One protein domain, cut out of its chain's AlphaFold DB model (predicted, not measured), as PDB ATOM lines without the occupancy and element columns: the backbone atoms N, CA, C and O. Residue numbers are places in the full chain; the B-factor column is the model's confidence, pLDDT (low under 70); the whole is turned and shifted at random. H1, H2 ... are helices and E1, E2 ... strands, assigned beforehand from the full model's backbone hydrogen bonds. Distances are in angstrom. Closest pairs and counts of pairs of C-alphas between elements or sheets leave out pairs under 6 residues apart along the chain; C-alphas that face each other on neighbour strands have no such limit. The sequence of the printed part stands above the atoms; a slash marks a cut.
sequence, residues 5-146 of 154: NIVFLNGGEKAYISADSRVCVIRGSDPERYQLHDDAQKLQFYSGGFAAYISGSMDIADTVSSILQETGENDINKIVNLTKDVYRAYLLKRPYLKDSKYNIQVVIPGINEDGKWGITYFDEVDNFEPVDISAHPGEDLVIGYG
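This is residues 5 to 146 of the 154 residues of an uncharacterized protein of Paenibacillus sp. PCH8 (UniProt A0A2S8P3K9). A twisted five-stranded antiparallel sheet, E5-E6-E7-E8-E9, forms the middle layer, with helices H1 and H2 over one face and the small antiparallel sheet E2-E1-E10 partly over the other. The hairpin of E3 and E4 reaches away from this body as an arm at one end of the longest axis. The 142 printed residues hold two named helices and ten named strands, in the order E1 to E6, H1, H2, E7 to E10, a mixed class. The whole is compact, with a radius of gyration of the C-alphas of 16.3 A, yet elongated, spanning 53 by 30 by 29 A.

Start with the large sheet: E5, residues 43 to 46, E6, 50 to 56, E7, 104 to 111, E8, 117 to 123, and E9, 131 to 134. It is only just strongly twisted, its C-alphas lying up to 4.3 A off the best plane. Look for N 46 and O 50, 2.8 A, N 53 and O 107, 2.8 A, N 106 and O 122, 2.9 A, and N 121 and O 131, 2.8 A, each within hydrogen-bond range. E7, E8 and E9 make a meander, each strand the antiparallel neighbour of the one before. H1, residues 58 to 71, and H2, residues 76 to 93, are on the same face, giving two layers, helices on one face of a sheet. H1, at a height of 9.0 A, runs along E6, closest at the C-alphas of Ser 55 and Ala 61, 5.7 A. H2, at a height of 9.9 A, lies over E7 and E8, closest to E8 at the C-alphas of Val 80 and Phe 122, 7.6 A. This helical hairpin touches at the C-alphas of Val 64 and Thr 83, 6.1 A, at a steep tilt of 41 degrees, opposite ways. Every O i to N i+4 pair is within range in H2, and 9 of 10 in H1. The sheet of E2, residues 14 to 19, E1, 5 to 9, and E10, 141 to 145, forms a sandwich, two sheets face to face, with the large sheet, their best planes 14 degrees apart. Find N 7 and O 16, 2.9 A, and N 6 and O 143, 2.8 A. In the hairpin of E3, residues 23 to 26, and E4, 34 to 37, N 37 and O 23 are 3.0 A apart.

Find C-alpha 104 at (90.032, 112.499, 94.442); from there E7 runs 23.4 A. H2 begins at C-alpha 76, (98.544, 99.478, 93.229), and runs 26.1 A; H1 measures 19.5 A, E8 20.5 A, E6 19.9 A and E2 17.3 A. E10 ends at C-alpha 145, (96.573, 114.819, 103.821).

The C-alphas farthest apart, those of Asp 30 and Asp 114, are 53.8 A apart. The printed part has no cut and no long link; residues 92 to 97, of which 92 and 93 belong to H2, stand free. The mean pLDDT of the printed part is 86.7, with residues 21 to 40 and residue 146 under 70.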
ATOM      1  N   ASN A   5      95.353 111.791 108.799       89.44
ATOM      2  CA  ASN A   5      96.649 111.871 109.471       89.44
ATOM      3  C   ASN A   5      97.235 110.478 109.646       89.44
ATOM      4  O   ASN A   5      96.528 109.546 110.037       89.44
ATOM      5  N   ILE A   6      98.535 110.370 109.398       91.94
ATOM      6  CA  ILE A   6      99.298 109.133 109.492       91.94
ATOM      7  C   ILE A   6     100.529 109.406 110.340       91.94
ATOM      8  O   ILE A   6     101.206 110.416 110.156       91.94
ATOM      9  N   VAL A   7     100.795 108.511 111.280       94.06
ATOM     10  CA  VAL A   7     101.952 108.569 112.171       94.06
ATOM     11  C   VAL A   7     102.718 107.271 112.024       94.06
ATOM     12  O   VAL A   7     102.171 106.212 112.326       94.06
ATOM     13  N   PHE A   8     103.971 107.362 111.600       95.56
ATOM     14  CA  PHE A   8     104.943 106.279 111.634       95.56
ATOM     15  C   PHE A   8     105.851 106.478 112.844       95.56
ATOM     16  O   PHE A   8     106.371 107.573 113.045       95.56
ATOM     17  N   LEU A   9     106.042 105.429 113.642       95.06
ATOM     18  CA  LEU A   9     106.932 105.445 114.801       95.06
ATOM     19  C   LEU A   9     108.140 104.538 114.579       95.06
ATOM     20  O   LEU A   9     108.001 103.451 114.007       95.06
ATOM     21  N   ASN A  10     109.289 104.966 115.100       93.69
ATOM     22  CA  ASN A  10     110.551 104.227 115.110       93.69
ATOM     23  C   ASN A  10     110.940 103.679 113.723       93.69
ATOM     24  O   ASN A  10     111.130 102.477 113.535       93.69
ATOM     25  N   GLY A  11     110.982 104.550 112.715       93.06
ATOM     26  CA  GLY A  11     111.284 104.172 111.334       93.06
ATOM     27  C   GLY A  11     110.243 103.258 110.692       93.06
ATOM     28  O   GLY A  11     110.595 102.414 109.876       93.06
ATOM     29  N   GLY A  12     108.973 103.381 111.087       95.12
ATOM     30  CA  GLY A  12     107.867 102.622 110.500       95.12
ATOM     31  C   GLY A  12     107.640 101.243 111.123       95.12
ATOM     32  O   GLY A  12     106.925 100.427 110.557       95.12
ATOM     33  N   GLU A  13     108.188 100.947 112.304       95.62
ATOM     34  CA  GLU A  13     107.849  99.707 113.028       95.62
ATOM     35  C   GLU A  13     106.386  99.654 113.457       95.62
ATOM     36  O   GLU A  13     105.787  98.583 113.573       95.62
ATOM     37  N   LYS A  14     105.798 100.827 113.681       94.56
ATOM     38  CA  LYS A  14     104.390 100.977 114.004       94.56
ATOM     39  C   LYS A  14     103.810 102.126 113.203       94.56
ATOM     40  O   LYS A  14     104.458 103.159 113.058       94.56
ATOM     41  N   ALA A  15     102.576 101.964 112.741       93.81
ATOM     42  CA  ALA A  15     101.828 103.027 112.094       93.81
ATOM     43  C   ALA A  15     100.443 103.196 112.722       93.81
ATOM     44  O   ALA A  15      99.822 102.229 113.168       93.81
ATOM     45  N   TYR A  16      99.955 104.432 112.729       93.25
ATOM     46  CA  TYR A  16      98.565 104.766 113.017       93.25
ATOM     47  C   TYR A  16      98.030 105.639 111.896       93.25
ATOM     48  O   TYR A  16      98.710 106.561 111.453       93.25
ATOM     49  N   ILE A  17      96.801 105.375 111.473       90.88
ATOM     50  CA  ILE A  17      96.087 106.172 110.481       90.88
ATOM     51  C   ILE A  17      94.740 106.593 111.065       90.88
ATOM     52  O   ILE A  17      94.070 105.818 111.745       90.88
ATOM     53  N   SER A  18      94.358 107.841 110.825       88.06
ATOM     54  CA  SER A  18      93.077 108.401 111.248       88.06
ATOM     55  C   SER A  18      92.511 109.275 110.139       88.06
ATOM     56  O   SER A  18      93.252 110.017 109.500       88.06
ATOM     57  N   ALA A  19      91.204 109.190 109.916       86.81
ATOM     58  CA  ALA A  19      90.494 109.968 108.912       86.81
ATOM     59  C   ALA A  19      89.206 110.536 109.510       86.81
ATOM     60  O   ALA A  19      88.602 109.931 110.398       86.81
ATOM     61  N   ASP A  20      88.770 111.693 109.026       79.81
ATOM     62  CA  ASP A  20      87.468 112.238 109.389       79.81
ATOM     63  C   ASP A  20      86.322 111.407 108.783       79.81
ATOM     64  O   ASP A  20      86.342 111.044 107.608       79.81
ATOM     65  N   SER A  21      85.282 111.142 109.577       67.81
ATOM     66  CA  SER A  21      84.150 110.283 109.193       67.81
ATOM     67  C   SER A  21      82.914 111.037 108.690       67.81
ATOM     68  O   SER A  21      81.883 110.431 108.429       67.81
ATOM     69  N   ARG A  22      82.975 112.373 108.586       62.53
ATOM     70  CA  ARG A  22      81.798 113.196 108.275       62.53
ATOM     71  C   ARG A  22      81.772 113.612 106.809       62.53
ATOM     72  O   ARG A  22      82.732 114.184 106.283       62.53
ATOM     73  N   VAL A  23      80.631 113.382 106.167       64.31
ATOM     74  CA  VAL A  23      80.312 113.890 104.828       64.31
ATOM     75  C   VAL A  23      79.055 114.744 104.919       64.31
ATOM     76  O   VAL A  23      78.068 114.351 105.534       64.31
ATOM     77  N   CYS A  24      79.106 115.930 104.312       59.81
ATOM     78  CA  CYS A  24      77.967 116.830 104.185       59.81
ATOM     79  C   CYS A  24      77.574 116.914 102.712       59.81
ATOM     80  O   CYS A  24      78.417 117.219 101.865       59.81
ATOM     81  N   VAL A  25      76.299 116.673 102.416       60.38
ATOM     82  CA  VAL A  25      75.726 116.883 101.084       60.38
ATOM     83  C   VAL A  25      74.734 118.038 101.158       60.38
ATOM     84  O   VAL A  25      73.827 118.013 101.984       60.38
ATOM     85  N   ILE A  26      74.885 119.024 100.268       59.94
ATOM     86  CA  ILE A  26      73.913 120.108 100.069       59.94
ATOM     87  C   ILE A  26      73.175 119.822  98.759       59.94
ATOM     88  O   ILE A  26      73.787 119.826  97.689       59.94
ATOM     89  N   ARG A  27      71.868 119.536  98.820       49.69
ATOM     90  CA  ARG A  27      71.048 119.250  97.625       49.69
ATOM     91  C   ARG A  27      70.077 120.393  97.323       49.69
ATOM     92  O   ARG A  27      69.059 120.516  97.992       49.69
ATOM     93  N   GLY A  28      70.304 121.123  96.229       54.50
ATOM     94  CA  GLY A  28      69.373 122.138  95.709       54.50
ATOM     95  C   GLY A  28      69.578 123.544  96.288       54.50
ATOM     96  O   GLY A  28      70.550 123.799  96.987       54.50
ATOM     97  N   SER A  29      68.668 124.465  95.957       55.03
ATOM     98  CA  SER A  29      68.690 125.878  96.378       55.03
ATOM     99  C   SER A  29      68.134 126.121  97.786       55.03
ATOM    100  O   SER A  29      67.963 127.271  98.181       55.03
ATOM    101  N   ASP A  30      67.801 125.053  98.510       46.81
ATOM    102  CA  ASP A  30      67.093 125.110  99.784       46.81
ATOM    103  C   ASP A  30      68.090 124.884 100.938       46.81
ATOM    104  O   ASP A  30      68.679 123.799 101.018       46.81
ATOM    105  N   PRO A  31      68.341 125.883 101.808       50.12
ATOM    106  CA  PRO A  31      69.376 125.815 102.844       50.12
ATOM    107  C   PRO A  31      69.130 124.733 103.912       50.12
ATOM    108  O   PRO A  31      70.049 124.401 104.657       50.12
ATOM    109  N   GLU A  32      67.932 124.144 103.966       43.25
ATOM    110  CA  GLU A  32      67.553 123.112 104.942       43.25
ATOM    111  C   GLU A  32      67.927 121.673 104.538       43.25
ATOM    112  O   GLU A  32      67.784 120.749 105.336       43.25
ATOM    113  N   ARG A  33      68.463 121.431 103.333       48.88
ATOM    114  CA  ARG A  33      68.883 120.082 102.893       48.88
ATOM    115  C   ARG A  33      70.329 119.761 103.271       48.88
ATOM    116  O   ARG A  33      71.128 119.363 102.424       48.88
ATOM    117  N   TYR A  34      70.641 119.945 104.549       51.38
ATOM    118  CA  TYR A  34      71.886 119.532 105.186       51.38
ATOM    119  C   TYR A  34      71.748 118.081 105.659       51.38
ATOM    120  O   TYR A  34      71.047 117.812 106.631       51.38
ATOM    121  N   GLN A  35      72.392 117.136 104.969       57.25
ATOM    122  CA  GLN A  35      72.461 115.749 105.434       57.25
ATOM    123  C   GLN A  35      73.888 115.427 105.873       57.25
ATOM    124  O   GLN A  35      74.808 115.389 105.050       57.25
ATOM    125  N   LEU A  36      74.059 115.224 107.182       57.34
ATOM    126  CA  LEU A  36      75.253 114.611 107.747       57.34
ATOM    127  C   LEU A  36      75.162 113.104 107.553       57.34
ATOM    128  O   LEU A  36      74.202 112.466 107.982       57.34
ATOM    129  N   HIS A  37      76.176 112.548 106.908       63.00
ATOM    130  CA  HIS A  37      76.438 111.120 106.936       63.00
ATOM    131  C   HIS A  37      77.522 110.892 107.988       63.00
ATOM    132  O   HIS A  37      78.708 111.034 107.692       63.00
ATOM    133  N   ASP A  38      77.102 110.615 109.226       57.56
ATOM    134  CA  ASP A  38      78.016 110.367 110.352       57.56
ATOM    135  C   ASP A  38      78.748 109.015 110.234       57.56
ATOM    136  O   ASP A  38      79.815 108.837 110.822       57.56
ATOM    137  N   ASP A  39      78.224 108.112 109.397       60.16
ATOM    138  CA  ASP A  39      78.770 106.776 109.132       60.16
ATOM    139  C   ASP A  39      79.589 106.688 107.829       60.16
ATOM    140  O   ASP A  39      79.944 105.594 107.390       60.16
ATOM    141  N   ALA A  40      79.886 107.814 107.170       66.56
ATOM    142  CA  ALA A  40      80.672 107.803 105.937       66.56
ATOM    143  C   ALA A  40      82.145 107.461 106.235       66.56
ATOM    144  O   ALA A  40      82.978 108.331 106.507       66.56
ATOM    145  N   GLN A  41      82.479 106.171 106.191       74.06
ATOM    146  CA  GLN A  41      83.842 105.684 106.393       74.06
ATOM    147  C   GLN A  41      84.688 105.898 105.137       74.06
ATOM    148  O   GLN A  41      84.496 105.248 104.114       74.06
ATOM    149  N   LYS A  42      85.662 106.806 105.220       85.50
ATOM    150  CA  LYS A  42      86.612 107.076 104.125       85.50
ATOM    151  C   LYS A  42      87.821 106.153 104.156       85.50
ATOM    152  O   LYS A  42      88.404 105.885 103.114       85.50
ATOM    153  N   LEU A  43      88.191 105.683 105.348       89.50
ATOM    154  CA  LEU A  43      89.178 104.627 105.560       89.50
ATOM    155  C   LEU A  43      88.432 103.305 105.737       89.50
ATOM    156  O   LEU A  43      87.666 103.163 106.688       89.50
ATOM    157  N   GLN A  44      88.660 102.361 104.829       90.88
ATOM    158  CA  GLN A  44      87.980 101.065 104.811       90.88
ATOM    159  C   GLN A  44      88.978  99.929 104.586       90.88
ATOM    160  O   GLN A  44      90.068 100.146 104.051       90.88
ATOM    161  N   PHE A  45      88.589  98.721 104.995       92.50
ATOM    162  CA  PHE A  45      89.301  97.485 104.682       92.50
ATOM    163  C   PHE A  45      88.571  96.757 103.553       92.50
ATOM    164  O   PHE A  45      87.381  96.473 103.675       92.50
ATOM    165  N   TYR A  46      89.289  96.458 102.476       94.56
ATOM    166  CA  TYR A  46      88.738  95.890 101.253       94.56
ATOM    167  C   TYR A  46      88.924  94.373 101.202       94.56
ATOM    168  O   TYR A  46      89.828  93.807 101.821       94.56
ATOM    169  N   SER A  47      88.081  93.699 100.417       91.25
ATOM    170  CA  SER A  47      88.076  92.234 100.264       91.25
ATOM    171  C   SER A  47      89.409  91.648  99.769       91.25
ATOM    172  O   SER A  47      89.709  90.494 100.062       91.25
ATOM    173  N   GLY A  48      90.242  92.456  99.103       90.69
ATOM    174  CA  GLY A  48      91.605  92.115  98.675       90.69
ATOM    175  C   GLY A  48      92.652  92.047  99.794       90.69
ATOM    176  O   GLY A  48      93.829  91.824  99.512       90.69
ATOM    177  N   GLY A  49      92.255  92.261 101.053       93.00
ATOM    178  CA  GLY A  49      93.141  92.148 102.214       93.00
ATOM    179  C   GLY A  49      93.987  93.391 102.499       93.00
ATOM    180  O   GLY A  49      95.024  93.276 103.147       93.00
ATOM    181  N   PHE A  50      93.562  94.566 102.035       94.38
ATOM    182  CA  PHE A  50      94.263  95.835 102.247       94.38
ATOM    183  C   PHE A  50      93.314  96.906 102.783       94.38
ATOM    184  O   PHE A  50      92.094  96.817 102.625       94.38
ATOM    185  N   ALA A  51      93.877  97.939 103.405       94.00
ATOM    186  CA  ALA A  51      93.137  99.133 103.784       94.00
ATOM    187  C   ALA A  51      93.441 100.266 102.805       94.00
ATOM    188  O   ALA A  51      94.568 100.388 102.333       94.00
ATOM    189  N   ALA A  52      92.464 101.128 102.547       94.75
ATOM    190  CA  ALA A  52      92.717 102.385 101.857       94.75
ATOM    191  C   ALA A  52      91.809 103.493 102.373       94.75
ATOM    192  O   ALA A  52      90.642 103.270 102.711       94.75
ATOM    193  N   TYR A  53      92.367 104.695 102.412       93.44
ATOM    194  CA  TYR A  53      91.628 105.929 102.581       93.44
ATOM    195  C   TYR A  53      91.370 106.549 101.207       93.44
ATOM    196  O   TYR A  53      92.310 106.837 100.467       93.44
ATOM    197  N   ILE A  54      90.096 106.750 100.874       92.44
ATOM    198  CA  ILE A  54      89.649 107.330  99.604       92.44
ATOM    199  C   ILE A  54      88.757 108.527  99.924       92.44
ATOM    200  O   ILE A  54      87.764 108.407 100.641       92.44
ATOM    201  N   SER A  55      89.114 109.704  99.415       89.12
ATOM    202  CA  SER A  55      88.410 110.953  99.718       89.12
ATOM    203  C   SER A  55      88.346 111.877  98.509       89.12
ATOM    204  O   SER A  55      89.171 111.797  97.610       89.12
ATOM    205  N   GLY A  56      87.391 112.802  98.504       85.12
ATOM    206  CA  GLY A  56      87.219 113.809  97.466       85.12
ATOM    207  C   GLY A  56      85.741 114.012  97.171       85.12
ATOM    208  O   GLY A  56      84.922 114.099  98.086       85.12
ATOM    209  N   SER A  57      85.392 114.082  95.889       85.50
ATOM    210  CA  SER A  57      84.005 114.023  95.446       85.50
ATOM    211  C   SER A  57      83.438 112.636  95.744       85.50
ATOM    212  O   SER A  57      83.966 111.638  95.252       85.50
ATOM    213  N   MET A  58      82.359 112.578  96.528       82.12
ATOM    214  CA  MET A  58      81.741 111.324  96.980       82.12
ATOM    215  C   MET A  58      81.351 110.412  95.820       82.12
ATOM    216  O   MET A  58      81.672 109.236  95.845       82.12
ATOM    217  N   ASP A  59      80.785 110.969  94.744       84.94
ATOM    218  CA  ASP A  59      80.451 110.212  93.530       84.94
ATOM    219  C   ASP A  59      81.653 109.413  92.986       84.94
ATOM    220  O   ASP A  59      81.487 108.321  92.449       84.94
ATOM    221  N   ILE A  60      82.863 109.975  93.083       91.00
ATOM    222  CA  ILE A  60      84.099 109.354  92.595       91.00
ATOM    223  C   ILE A  60      84.609 108.358  93.633       91.00
ATOM    224  O   ILE A  60      84.839 107.199  93.297       91.00
ATOM    225  N   ALA A  61      84.753 108.804  94.884       91.06
ATOM    226  CA  ALA A  61      85.284 108.002  95.980       91.06
ATOM    227  C   ALA A  61      84.448 106.738  96.235       91.06
ATOM    228  O   ALA A  61      85.012 105.647  96.296       91.06
ATOM    229  N   ASP A  62      83.120 106.863  96.284       90.00
ATOM    230  CA  ASP A  62      82.198 105.745  96.504       90.00
ATOM    231  C   ASP A  62      82.232 104.757  95.336       90.00
ATOM    232  O   ASP A  62      82.222 103.548  95.546       90.00
ATOM    233  N   THR A  63      82.327 105.254  94.096       94.31
ATOM    234  CA  THR A  63      82.422 104.382  92.914       94.31
ATOM    235  C   THR A  63      83.714 103.566  92.937       94.31
ATOM    236  O   THR A  63      83.678 102.359  92.712       94.31
ATOM    237  N   VAL A  64      84.854 104.201  93.230       95.94
ATOM    238  CA  VAL A  64      86.136 103.489  93.358       95.94
ATOM    239  C   VAL A  64      86.066 102.482  94.504       95.94
ATOM    240  O   VAL A  64      86.399 101.316  94.309       95.94
ATOM    241  N   SER A  65      85.582 102.908  95.673       94.44
ATOM    242  CA  SER A  65      85.457 102.064  96.863       94.44
ATOM    243  C   SER A  65      84.578 100.831  96.607       94.44
ATOM    244  O   SER A  65      85.008  99.715  96.888       94.44
ATOM    245  N   SER A  66      83.405 100.991  95.980       94.25
ATOM    246  CA  SER A  66      82.511  99.872  95.635       94.25
ATOM    247  C   SER A  66      83.198  98.856  94.724       94.25
ATOM    248  O   SER A  66      83.153  97.659  94.989       94.25
ATOM    249  N   ILE A  67      83.896  99.324  93.682       96.44
ATOM    250  CA  ILE A  67      84.584  98.431  92.741       96.44
ATOM    251  C   ILE A  67      85.715  97.671  93.444       96.44
ATOM    252  O   ILE A  67      85.853  96.465  93.244       96.44
ATOM    253  N   LEU A  68      86.513  98.330  94.289       96.31
ATOM    254  CA  LEU A  68      87.570  97.660  95.057       96.31
ATOM    255  C   LEU A  68      86.997  96.635  96.038       96.31
ATOM    256  O   LEU A  68      87.546  95.544  96.186       96.31
ATOM    257  N   GLN A  69      85.868  96.957  96.668       95.62
ATOM    258  CA  GLN A  69      85.186  96.050  97.582       95.62
ATOM    259  C   GLN A  69      84.651  94.805  96.863       95.62
ATOM    260  O   GLN A  69      84.774  93.696  97.383       95.62
ATOM    261  N   GLU A  70      84.083  94.973  95.670       95.88
ATOM    262  CA  GLU A  70      83.536  93.882  94.856       95.88
ATOM    263  C   GLU A  70      84.624  93.014  94.215       95.88
ATOM    264  O   GLU A  70      84.503  91.791  94.182       95.88
ATOM    265  N   THR A  71      85.682  93.637  93.692       96.38
ATOM    266  CA  THR A  71      86.727  92.945  92.918       96.38
ATOM    267  C   THR A  71      87.840  92.366  93.781       96.38
ATOM    268  O   THR A  71      88.490  91.409  93.363       96.38
ATOM    269  N   GLY A  72      88.087  92.940  94.962       93.75
ATOM    270  CA  GLY A  72      89.236  92.598  95.797       93.75
ATOM    271  C   GLY A  72      90.582  92.948  95.163       93.75
ATOM    272  O   GLY A  72      91.600  92.386  95.560       93.75
ATOM    273  N   GLU A  73      90.605  93.846  94.175       96.06
ATOM    274  CA  GLU A  73      91.838  94.266  93.517       96.06
ATOM    275  C   GLU A  73      92.761  94.985  94.507       96.06
ATOM    276  O   GLU A  73      92.358  95.968  95.127       96.06
ATOM    277  N   ASN A  74      93.992  94.493  94.644       94.06
ATOM    278  CA  ASN A  74      94.986  95.007  95.585       94.06
ATOM    279  C   ASN A  74      96.307  95.426  94.912       94.06
ATOM    280  O   ASN A  74      97.199  95.935  95.589       94.06
ATOM    281  N   ASP A  75      96.438  95.264  93.589       96.38
ATOM    282  CA  ASP A  75      97.583  95.777  92.839       96.38
ATOM    283  C   ASP A  75      97.491  97.301  92.688       96.38
ATOM    284  O   ASP A  75      96.561  97.834  92.077       96.38
ATOM    285  N   ILE A  76      98.495  98.010  93.206       95.62
ATOM    286  CA  ILE A  76      98.544  99.478  93.229       95.62
ATOM    287  C   ILE A  76      98.359 100.084  91.833       95.62
ATOM    288  O   ILE A  76      97.578 101.023  91.674       95.62
ATOM    289  N   ASN A  77      99.016  99.542  90.803       96.62
ATOM    290  CA  ASN A  77      98.928 100.095  89.449       96.62
ATOM    291  C   ASN A  77      97.516  99.956  88.879       96.62
ATOM    292  O   ASN A  77      97.013 100.859  88.205       96.62
ATOM    293  N   LYS A  78      96.846  98.837  89.152       97.69
ATOM    294  CA  LYS A  78      95.454  98.649  88.747       97.69
ATOM    295  C   LYS A  78      94.499  99.539  89.535       97.69
ATOM    296  O   LYS A  78      93.594 100.096  88.921       97.69
ATOM    297  N   ILE A  79      94.717  99.742  90.836       97.88
ATOM    298  CA  ILE A  79      93.916 100.673  91.647       97.88
ATOM    299  C   ILE A  79      94.068 102.113  91.127       97.88
ATOM    300  O   ILE A  79      93.074 102.829  90.971       97.88
ATOM    301  N   VAL A  80      95.294 102.533  90.800       97.81
ATOM    302  CA  VAL A  80      95.587 103.837  90.186       97.81
ATOM    303  C   VAL A  80      94.835 103.992  88.862       97.81
ATOM    304  O   VAL A  80      94.125 104.981  88.662       97.81
ATOM    305  N   ASN A  81      94.935 103.002  87.968       97.94
ATOM    306  CA  ASN A  81      94.261 103.037  86.668       97.94
ATOM    307  C   ASN A  81      92.733 103.053  86.805       97.94
ATOM    308  O   ASN A  81      92.077 103.879  86.172       97.94
ATOM    309  N   LEU A  82      92.175 102.227  87.692       98.00
ATOM    310  CA  LEU A  82      90.753 102.235  88.026       98.00
ATOM    311  C   LEU A  82      90.303 103.627  88.485       98.00
ATOM    312  O   LEU A  82      89.331 104.175  87.968       98.00
ATOM    313  N   THR A  83      91.030 104.223  89.430       97.31
ATOM    314  CA  THR A  83      90.706 105.551  89.968       97.31
ATOM    315  C   THR A  83      90.740 106.609  88.866       97.31
ATOM    316  O   THR A  83      89.834 107.442  88.762       97.31
ATOM    317  N   LYS A  84      91.748 106.547  87.992       96.25
ATOM    318  CA  LYS A  84      91.902 107.442  86.842       96.25
ATOM    319  C   LYS A  84      90.749 107.308  85.849       96.25
ATOM    320  O   LYS A  84      90.264 108.323  85.342       96.25
ATOM    321  N   ASP A  85      90.291 106.090  85.582       96.88
ATOM    322  CA  ASP A  85      89.184 105.825  84.663       96.88
ATOM    323  C   ASP A  85      87.844 106.300  85.232       96.88
ATOM    324  O   ASP A  85      87.094 106.991  84.533       96.88
ATOM    325  N   VAL A  86      87.578 106.045  86.517       96.44
ATOM    326  CA  VAL A  86      86.393 106.578  87.212       96.44
ATOM    327  C   VAL A  86      86.412 108.110  87.211       96.44
ATOM    328  O   VAL A  86      85.410 108.744  86.868       96.44
ATOM    329  N   TYR A  87      87.561 108.725  87.513       94.88
ATOM    330  CA  TYR A  87      87.730 110.179  87.478       94.88
ATOM    331  C   TYR A  87      87.465 110.766  86.081       94.88
ATOM    332  O   TYR A  87      86.724 111.741  85.931       94.88
ATOM    333  N   ARG A  88      88.013 110.155  85.026       94.00
ATOM    334  CA  ARG A  88      87.777 110.579  83.636       94.00
ATOM    335  C   ARG A  88      86.309 110.442  83.241       94.00
ATOM    336  O   ARG A  88      85.754 111.373  82.658       94.00
ATOM    337  N   ALA A  89      85.664 109.328  83.587       94.31
ATOM    338  CA  ALA A  89      84.241 109.117  83.331       94.31
ATOM    339  C   ALA A  89      83.367 110.156  84.054       94.31
ATOM    340  O   ALA A  89      82.379 110.644  83.495       94.31
ATOM    341  N   TYR A  90      83.752 110.547  85.270       91.81
ATOM    342  CA  TYR A  90      83.108 111.626  86.012       91.81
ATOM    343  C   TYR A  90      83.252 112.981  85.298       91.81
ATOM    344  O   TYR A  90      82.256 113.688  85.120       91.81
ATOM    345  N   LEU A  91      84.453 113.325  84.821       91.25
ATOM    346  CA  LEU A  91      84.692 114.567  84.075       91.25
ATOM    347  C   LEU A  91      83.953 114.621  82.734       91.25
ATOM    348  O   LEU A  91      83.504 115.695  82.344       91.25
ATOM    349  N   LEU A  92      83.765 113.490  82.046       92.12
ATOM    350  CA  LEU A  92      82.957 113.445  80.819       92.12
ATOM    351  C   LEU A  92      81.505 113.876  81.073       92.12
ATOM    352  O   LEU A  92      80.910 114.553  80.238       92.12
ATOM    353  N   LYS A  93      80.942 113.530  82.238       90.00
ATOM    354  CA  LYS A  93      79.592 113.954  82.650       90.00
ATOM    355  C   LYS A  93      79.553 115.399  83.159       90.00
ATOM    356  O   LYS A  93      78.497 116.025  83.132       90.00
ATOM    357  N   ARG A  94      80.679 115.918  83.660       86.19
ATOM    358  CA  ARG A  94      80.792 117.232  84.318       86.19
ATOM    359  C   ARG A  94      82.043 117.987  83.836       86.19
ATOM    360  O   ARG A  94      82.948 118.247  84.631       86.19
ATOM    361  N   PRO A  95      82.110 118.374  82.548       87.19
ATOM    362  CA  PRO A  95      83.332 118.912  81.942       87.19
ATOM    363  C   PRO A  95      83.800 120.235  82.564       87.19
ATOM    364  O   PRO A  95      84.993 120.522  82.565       87.19
ATOM    365  N   TYR A  96      82.887 121.011  83.155       83.69
ATOM    366  CA  TYR A  96      83.191 122.260  83.863       83.69
ATOM    367  C   TYR A  96      84.038 122.063  85.136       83.69
ATOM    368  O   TYR A  96      84.569 123.033  85.666       83.69
ATOM    369  N   LEU A  97      84.178 120.827  85.633       81.62
ATOM    370  CA  LEU A  97      85.028 120.499  86.783       81.62
ATOM    371  C   LEU A  97      86.463 120.128  86.391       81.62
ATOM    372  O   LEU A  97      87.267 119.860  87.277       81.62
ATOM    373  N   LYS A  98      86.811 120.120  85.098       80.88
ATOM    374  CA  LYS A  98      88.136 119.695  84.615       80.88
ATOM    375  C   LYS A  98      89.296 120.488  85.234       80.88
ATOM    376  O   LYS A  98      90.351 119.910  85.491       80.88
ATOM    377  N   ASP A  99      89.085 121.778  85.481       81.31
ATOM    378  CA  ASP A  99      90.093 122.667  86.072       81.31
ATOM    379  C   ASP A  99      89.977 122.751  87.605       81.31
ATOM    380  O   ASP A  99      90.861 123.285  88.275       81.31
ATOM    381  N   SER A 100      88.908 122.186  88.182       80.44
ATOM    382  CA  SER A 100      88.799 122.001  89.627       80.44
ATOM    383  C   SER A 100      89.778 120.913  90.049       80.44
ATOM    384  O   SER A 100      89.759 119.817  89.502       80.44
ATOM    385  N   LYS A 101      90.625 121.215  91.030       77.00
ATOM    386  CA  LYS A 101      91.561 120.266  91.639       77.00
ATOM    387  C   LYS A 101      91.075 119.813  93.017       77.00
ATOM    388  O   LYS A 101      90.268 120.497  93.666       77.00
ATOM    389  N   TYR A 102      91.684 118.739  93.498       80.38
ATOM    390  CA  TYR A 102      91.411 117.996  94.723       80.38
ATOM    391  C   TYR A 102      90.032 117.308  94.729       80.38
ATOM    392  O   TYR A 102      89.265 117.424  95.685       80.38
ATOM    393  N   ASN A 103      89.695 116.639  93.626       86.88
ATOM    394  CA  ASN A 103      88.467 115.879  93.428       86.88
ATOM    395  C   ASN A 103      88.593 114.423  93.885       86.88
ATOM    396  O   ASN A 103      87.559 113.810  94.149       86.88
ATOM    397  N   ILE A 104      89.801 113.856  93.947       90.31
ATOM    398  CA  ILE A 104      90.032 112.499  94.442       90.31
ATOM    399  C   ILE A 104      91.454 112.367  95.000       90.31
ATOM    400  O   ILE A 104      92.429 112.736  94.363       90.31
ATOM    401  N   GLN A 105      91.579 111.817  96.199       90.88
ATOM    402  CA  GLN A 105      92.854 111.473  96.821       90.88
ATOM    403  C   GLN A 105      92.751 110.063  97.391       90.88
ATOM    404  O   GLN A 105      91.730 109.707  97.992       90.88
ATOM    405  N   VAL A 106      93.809 109.280  97.214       94.00
ATOM    406  CA  VAL A 106      93.888 107.901  97.688       94.00
ATOM    407  C   VAL A 106      95.173 107.720  98.483       94.00
ATOM    408  O   VAL A 106      96.244 108.161  98.070       94.00
ATOM    409  N   VAL A 107      95.051 107.081  99.643       94.75
ATOM    410  CA  VAL A 107      96.164 106.698 100.512       94.75
ATOM    411  C   VAL A 107      96.012 105.221 100.842       94.75
ATOM    412  O   VAL A 107      94.981 104.811 101.375       94.75
ATOM    413  N   ILE A 108      97.043 104.431 100.567       95.75
ATOM    414  CA  ILE A 108      97.061 102.988 100.807       95.75
ATOM    415  C   ILE A 108      98.209 102.683 101.773       95.75
ATOM    416  O   ILE A 108      99.363 102.728 101.351       95.75
ATOM    417  N   PRO A 109      97.948 102.429 103.068       94.75
ATOM    418  CA  PRO A 109      98.976 101.933 103.976       94.75
ATOM    419  C   PRO A 109      99.390 100.502 103.616       94.75
ATOM    420  O   PRO A 109      98.546  99.658 103.311       94.75
ATOM    421  N   GLY A 110     100.684 100.218 103.720       94.25
ATOM    422  CA  GLY A 110     101.256  98.909 103.421       94.25
ATOM    423  C   GLY A 110     102.577  98.674 104.145       94.25
ATOM    424  O   GLY A 110     103.118  99.574 104.787       94.25
ATOM    425  N   ILE A 111     103.076  97.444 104.059       92.62
ATOM    426  CA  ILE A 111     104.408  97.076 104.543       92.62
ATOM    427  C   ILE A 111     105.345  97.027 103.334       92.62
ATOM    428  O   ILE A 111     105.057  96.327 102.364       92.62
ATOM    429  N   ASN A 112     106.446  97.769 103.405       90.00
ATOM    430  CA  ASN A 112     107.473  97.848 102.371       90.00
ATOM    431  C   ASN A 112     108.361  96.590 102.361       90.00
ATOM    432  O   ASN A 112     108.286  95.742 103.253       90.00
ATOM    433  N   GLU A 113     109.252  96.474 101.370       88.19
ATOM    434  CA  GLU A 113     110.169  95.327 101.227       88.19
ATOM    435  C   GLU A 113     111.088  95.110 102.444       88.19
ATOM    436  O   GLU A 113     111.488  93.983 102.732       88.19
ATOM    437  N   ASP A 114     111.398  96.174 103.186       89.62
ATOM    438  CA  ASP A 114     112.204  96.144 104.411       89.62
ATOM    439  C   ASP A 114     111.403  95.762 105.672       89.62
ATOM    440  O   ASP A 114     111.946  95.736 106.781       89.62
ATOM    441  N   GLY A 115     110.111  95.456 105.522       92.94
ATOM    442  CA  GLY A 115     109.220  95.091 106.616       92.94
ATOM    443  C   GLY A 115     108.714  96.278 107.441       92.94
ATOM    444  O   GLY A 115     108.101  96.055 108.488       92.94
ATOM    445  N   LYS A 116     108.957  97.525 107.014       95.56
ATOM    446  CA  LYS A 116     108.466  98.733 107.690       95.56
ATOM    447  C   LYS A 116     107.164  99.224 107.072       95.56
ATOM    448  O   LYS A 116     106.908  99.050 105.884       95.56
ATOM    449  N   TRP A 117     106.329  99.854 107.890       95.94
ATOM    450  CA  TRP A 117     105.127 100.523 107.419       95.94
ATOM    451  C   TRP A 117     105.479 101.732 106.555       95.94
ATOM    452  O   TRP A 117     106.293 102.577 106.932       95.94
ATOM    453  N   GLY A 118     104.777 101.834 105.437       95.38
ATOM    454  CA  GLY A 118     104.747 102.987 104.557       95.38
ATOM    455  C   GLY A 118     103.333 103.224 104.044       95.38
ATOM    456  O   GLY A 118     102.367 102.576 104.463       95.38
ATOM    457  N   ILE A 119     103.211 104.180 103.135       95.12
ATOM    458  CA  ILE A 119     101.992 104.432 102.372       95.12
ATOM    459  C   ILE A 119     102.330 104.635 100.903       95.12
ATOM    460  O   ILE A 119     103.380 105.186 100.583       95.12
ATOM    461  N   THR A 120     101.382 104.304 100.039       96.06
ATOM    462  CA  THR A 120     101.323 104.828  98.675       96.06
ATOM    463  C   THR A 120     100.236 105.895  98.604       96.06
ATOM    464  O   THR A 120      99.091 105.663  99.004       96.06
ATOM    465  N   TYR A 121     100.587 107.073  98.097       94.69
ATOM    466  CA  TYR A 121      99.687 108.204  97.882       94.69
ATOM    467  C   TYR A 121      99.550 108.514  96.394       94.69
ATOM    468  O   TYR A 121     100.544 108.497  95.675       94.69
ATOM    469  N   PHE A 122      98.345 108.864  95.946       94.75
ATOM    470  CA  PHE A 122      98.143 109.482  94.636       94.75
ATOM    471  C   PHE A 122      96.855 110.312  94.585       94.75
ATOM    472  O   PHE A 122      95.879 110.044  95.294       94.75
ATOM    473  N   ASP A 123      96.838 111.311  93.704       93.12
ATOM    474  CA  ASP A 123      95.689 112.180  93.435       93.12
ATOM    475  C   ASP A 123      95.668 112.642  91.966       93.12
ATOM    476  O   ASP A 123      96.532 112.278  91.167       93.12
ATOM    477  N   GLU A 124      94.689 113.461  91.570       90.44
ATOM    478  CA  GLU A 124      94.657 114.001  90.207       90.44
ATOM    479  C   GLU A 124      95.497 115.276  89.984       90.44
ATOM    480  O   GLU A 124      95.591 115.766  88.847       90.44
ATOM    481  N   VAL A 125      96.065 115.861  91.041       88.62
ATOM    482  CA  VAL A 125      96.971 117.016  90.945       88.62
ATOM    483  C   VAL A 125      98.280 116.566  90.317       88.62
ATOM    484  O   VAL A 125      98.706 117.174  89.332       88.62
ATOM    485  N   ASP A 126      98.800 115.433  90.779       89.00
ATOM    486  CA  ASP A 126     100.025 114.794  90.302       89.00
ATOM    487  C   ASP A 126      99.748 113.755  89.193       89.00
ATOM    488  O   ASP A 126     100.487 112.797  88.994       89.00
ATOM    489  N   ASN A 127      98.654 113.926  88.431       90.62
ATOM    490  CA  ASN A 127      98.262 113.053  87.307       90.62
ATOM    491  C   ASN A 127      98.172 111.550  87.665       90.62
ATOM    492  O   ASN A 127      98.314 110.678  86.793       90.62
ATOM    493  N   PHE A 128      97.833 111.259  88.920       94.19
ATOM    494  CA  PHE A 128      97.759 109.919  89.494       94.19
ATOM    495  C   PHE A 128      99.105 109.182  89.509       94.19
ATOM    496  O   PHE A 128      99.118 107.956  89.456       94.19
ATOM    497  N   GLU A 129     100.229 109.900  89.533       96.12
ATOM    498  CA  GLU A 129     101.536 109.288  89.770       96.12
ATOM    499  C   GLU A 129     101.623 108.836  91.239       96.12
ATOM    500  O   GLU A 129     101.478 109.671  92.136       96.12
ATOM    501  N   PRO A 130     101.788 107.527  91.514       95.81
ATOM    502  CA  PRO A 130     101.888 107.033  92.879       95.81
ATOM    503  C   PRO A 130     103.217 107.440  93.509       95.81
ATOM    504  O   PRO A 130     104.278 107.314  92.900       95.81
ATOM    505  N   VAL A 131     103.145 107.902  94.753       94.31
ATOM    506  CA  VAL A 131     104.296 108.279  95.567       94.31
ATOM    507  C   VAL A 131     104.311 107.424  96.822       94.31
ATOM    508  O   VAL A 131     103.368 107.465  97.616       94.31
ATOM    509  N   ASP A 132     105.403 106.694  97.016       94.88
ATOM    510  CA  ASP A 132     105.635 105.913  98.226       94.88
ATOM    511  C   ASP A 132     106.331 106.760  99.289       94.88
ATOM    512  O   ASP A 132     107.279 107.502  99.009       94.88
ATOM    513  N   ILE A 133     105.843 106.674 100.524       93.31
ATOM    514  CA  ILE A 133     106.365 107.447 101.650       93.31
ATOM    515  C   ILE A 133     106.516 106.544 102.867       93.31
ATOM    516  O   ILE A 133     105.599 105.814 103.246       93.31
ATOM    517  N   SER A 134     107.674 106.641 103.509       93.94
ATOM    518  CA  SER A 134     108.028 105.914 104.723       93.94
ATOM    519  C   SER A 134     108.866 106.794 105.648       93.94
ATOM    520  O   SER A 134     109.490 107.761 105.209       93.94
ATOM    521  N   ALA A 135     108.891 106.453 106.935       92.88
ATOM    522  CA  ALA A 135     109.810 107.074 107.883       92.88
ATOM    523  C   ALA A 135     111.253 106.616 107.632       92.88
ATOM    524  O   ALA A 135     111.489 105.481 107.210       92.88
ATOM    525  N   HIS A 136     112.225 107.479 107.923       91.69
ATOM    526  CA  HIS A 136     113.626 107.073 107.943       91.69
ATOM    527  C   HIS A 136     113.922 106.184 109.163       91.69
ATOM    528  O   HIS A 136     113.259 106.312 110.196       91.69
ATOM    529  N   PRO A 137     114.913 105.276 109.086       91.12
ATOM    530  CA  PRO A 137     115.257 104.402 110.203       91.12
ATOM    531  C   PRO A 137     115.544 105.175 111.499       91.12
ATOM    532  O   PRO A 137     116.409 106.045 111.526       91.12
ATOM    533  N   GLY A 138     114.845 104.816 112.580       89.06
ATOM    534  CA  GLY A 138     115.000 105.444 113.897       89.06
ATOM    535  C   GLY A 138     114.305 106.799 114.058       89.06
ATOM    536  O   GLY A 138     114.406 107.391 115.131       89.06
ATOM    537  N   GLU A 139     113.590 107.277 113.038       94.25
ATOM    538  CA  GLU A 139     112.855 108.542 113.075       94.25
ATOM    539  C   GLU A 139     111.341 108.308 113.134       94.25
ATOM    540  O   GLU A 139     110.809 107.356 112.556       94.25
ATOM    541  N   ASP A 140     110.638 109.194 113.834       94.38
ATOM    542  CA  ASP A 140     109.182 109.280 113.764       94.38
ATOM    543  C   ASP A 140     108.798 110.207 112.603       94.38
ATOM    544  O   ASP A 140     109.470 111.205 112.344       94.38
ATOM    545  N   LEU A 141     107.701 109.904 111.910       93.12
ATOM    546  CA  LEU A 141     107.191 110.724 110.810       93.12
ATOM    547  C   LEU A 141     105.685 110.923 110.956       93.12
ATOM    548  O   LEU A 141     104.931 109.959 111.092       93.12
ATOM    549  N   VAL A 142     105.236 112.174 110.874       91.25
ATOM    550  CA  VAL A 142     103.815 112.540 110.888       91.25
ATOM    551  C   VAL A 142     103.452 113.194 109.562       91.25
ATOM    552  O   VAL A 142     104.107 114.141 109.135       91.25
ATOM    553  N   ILE A 143     102.393 112.705 108.918       88.88
ATOM    554  CA  ILE A 143     101.916 113.214 107.629       88.88
ATOM    555  C   ILE A 143     100.423 113.508 107.716       88.88
ATOM    556  O   ILE A 143      99.646 112.677 108.184       88.88
ATOM    557  N   GLY A 144     100.022 114.679 107.224       84.75
ATOM    558  CA  GLY A 144      98.625 115.062 107.056       84.75
ATOM    559  C   GLY A 144      98.267 115.254 105.583       84.75
ATOM    560  O   GLY A 144      98.956 115.975 104.866       84.75
ATOM    561  N   TYR A 145      97.158 114.655 105.151       78.94
ATOM    562  CA  TYR A 145      96.573 114.819 103.821       78.94
ATOM    563  C   TYR A 145      95.204 115.485 103.910       78.94
ATOM    564  O   TYR A 145      94.285 114.951 104.528       78.94
ATOM    565  N   GLY A 146      95.043 116.622 103.237       69.44
ATOM    566  CA  GLY A 146      93.781 117.350 103.120       69.44
ATOM    567  C   GLY A 146      93.976 118.661 102.361       69.44
ATOM    568  O   GLY A 146      95.055 119.252 102.385       69.44
TER     569      GLY A 146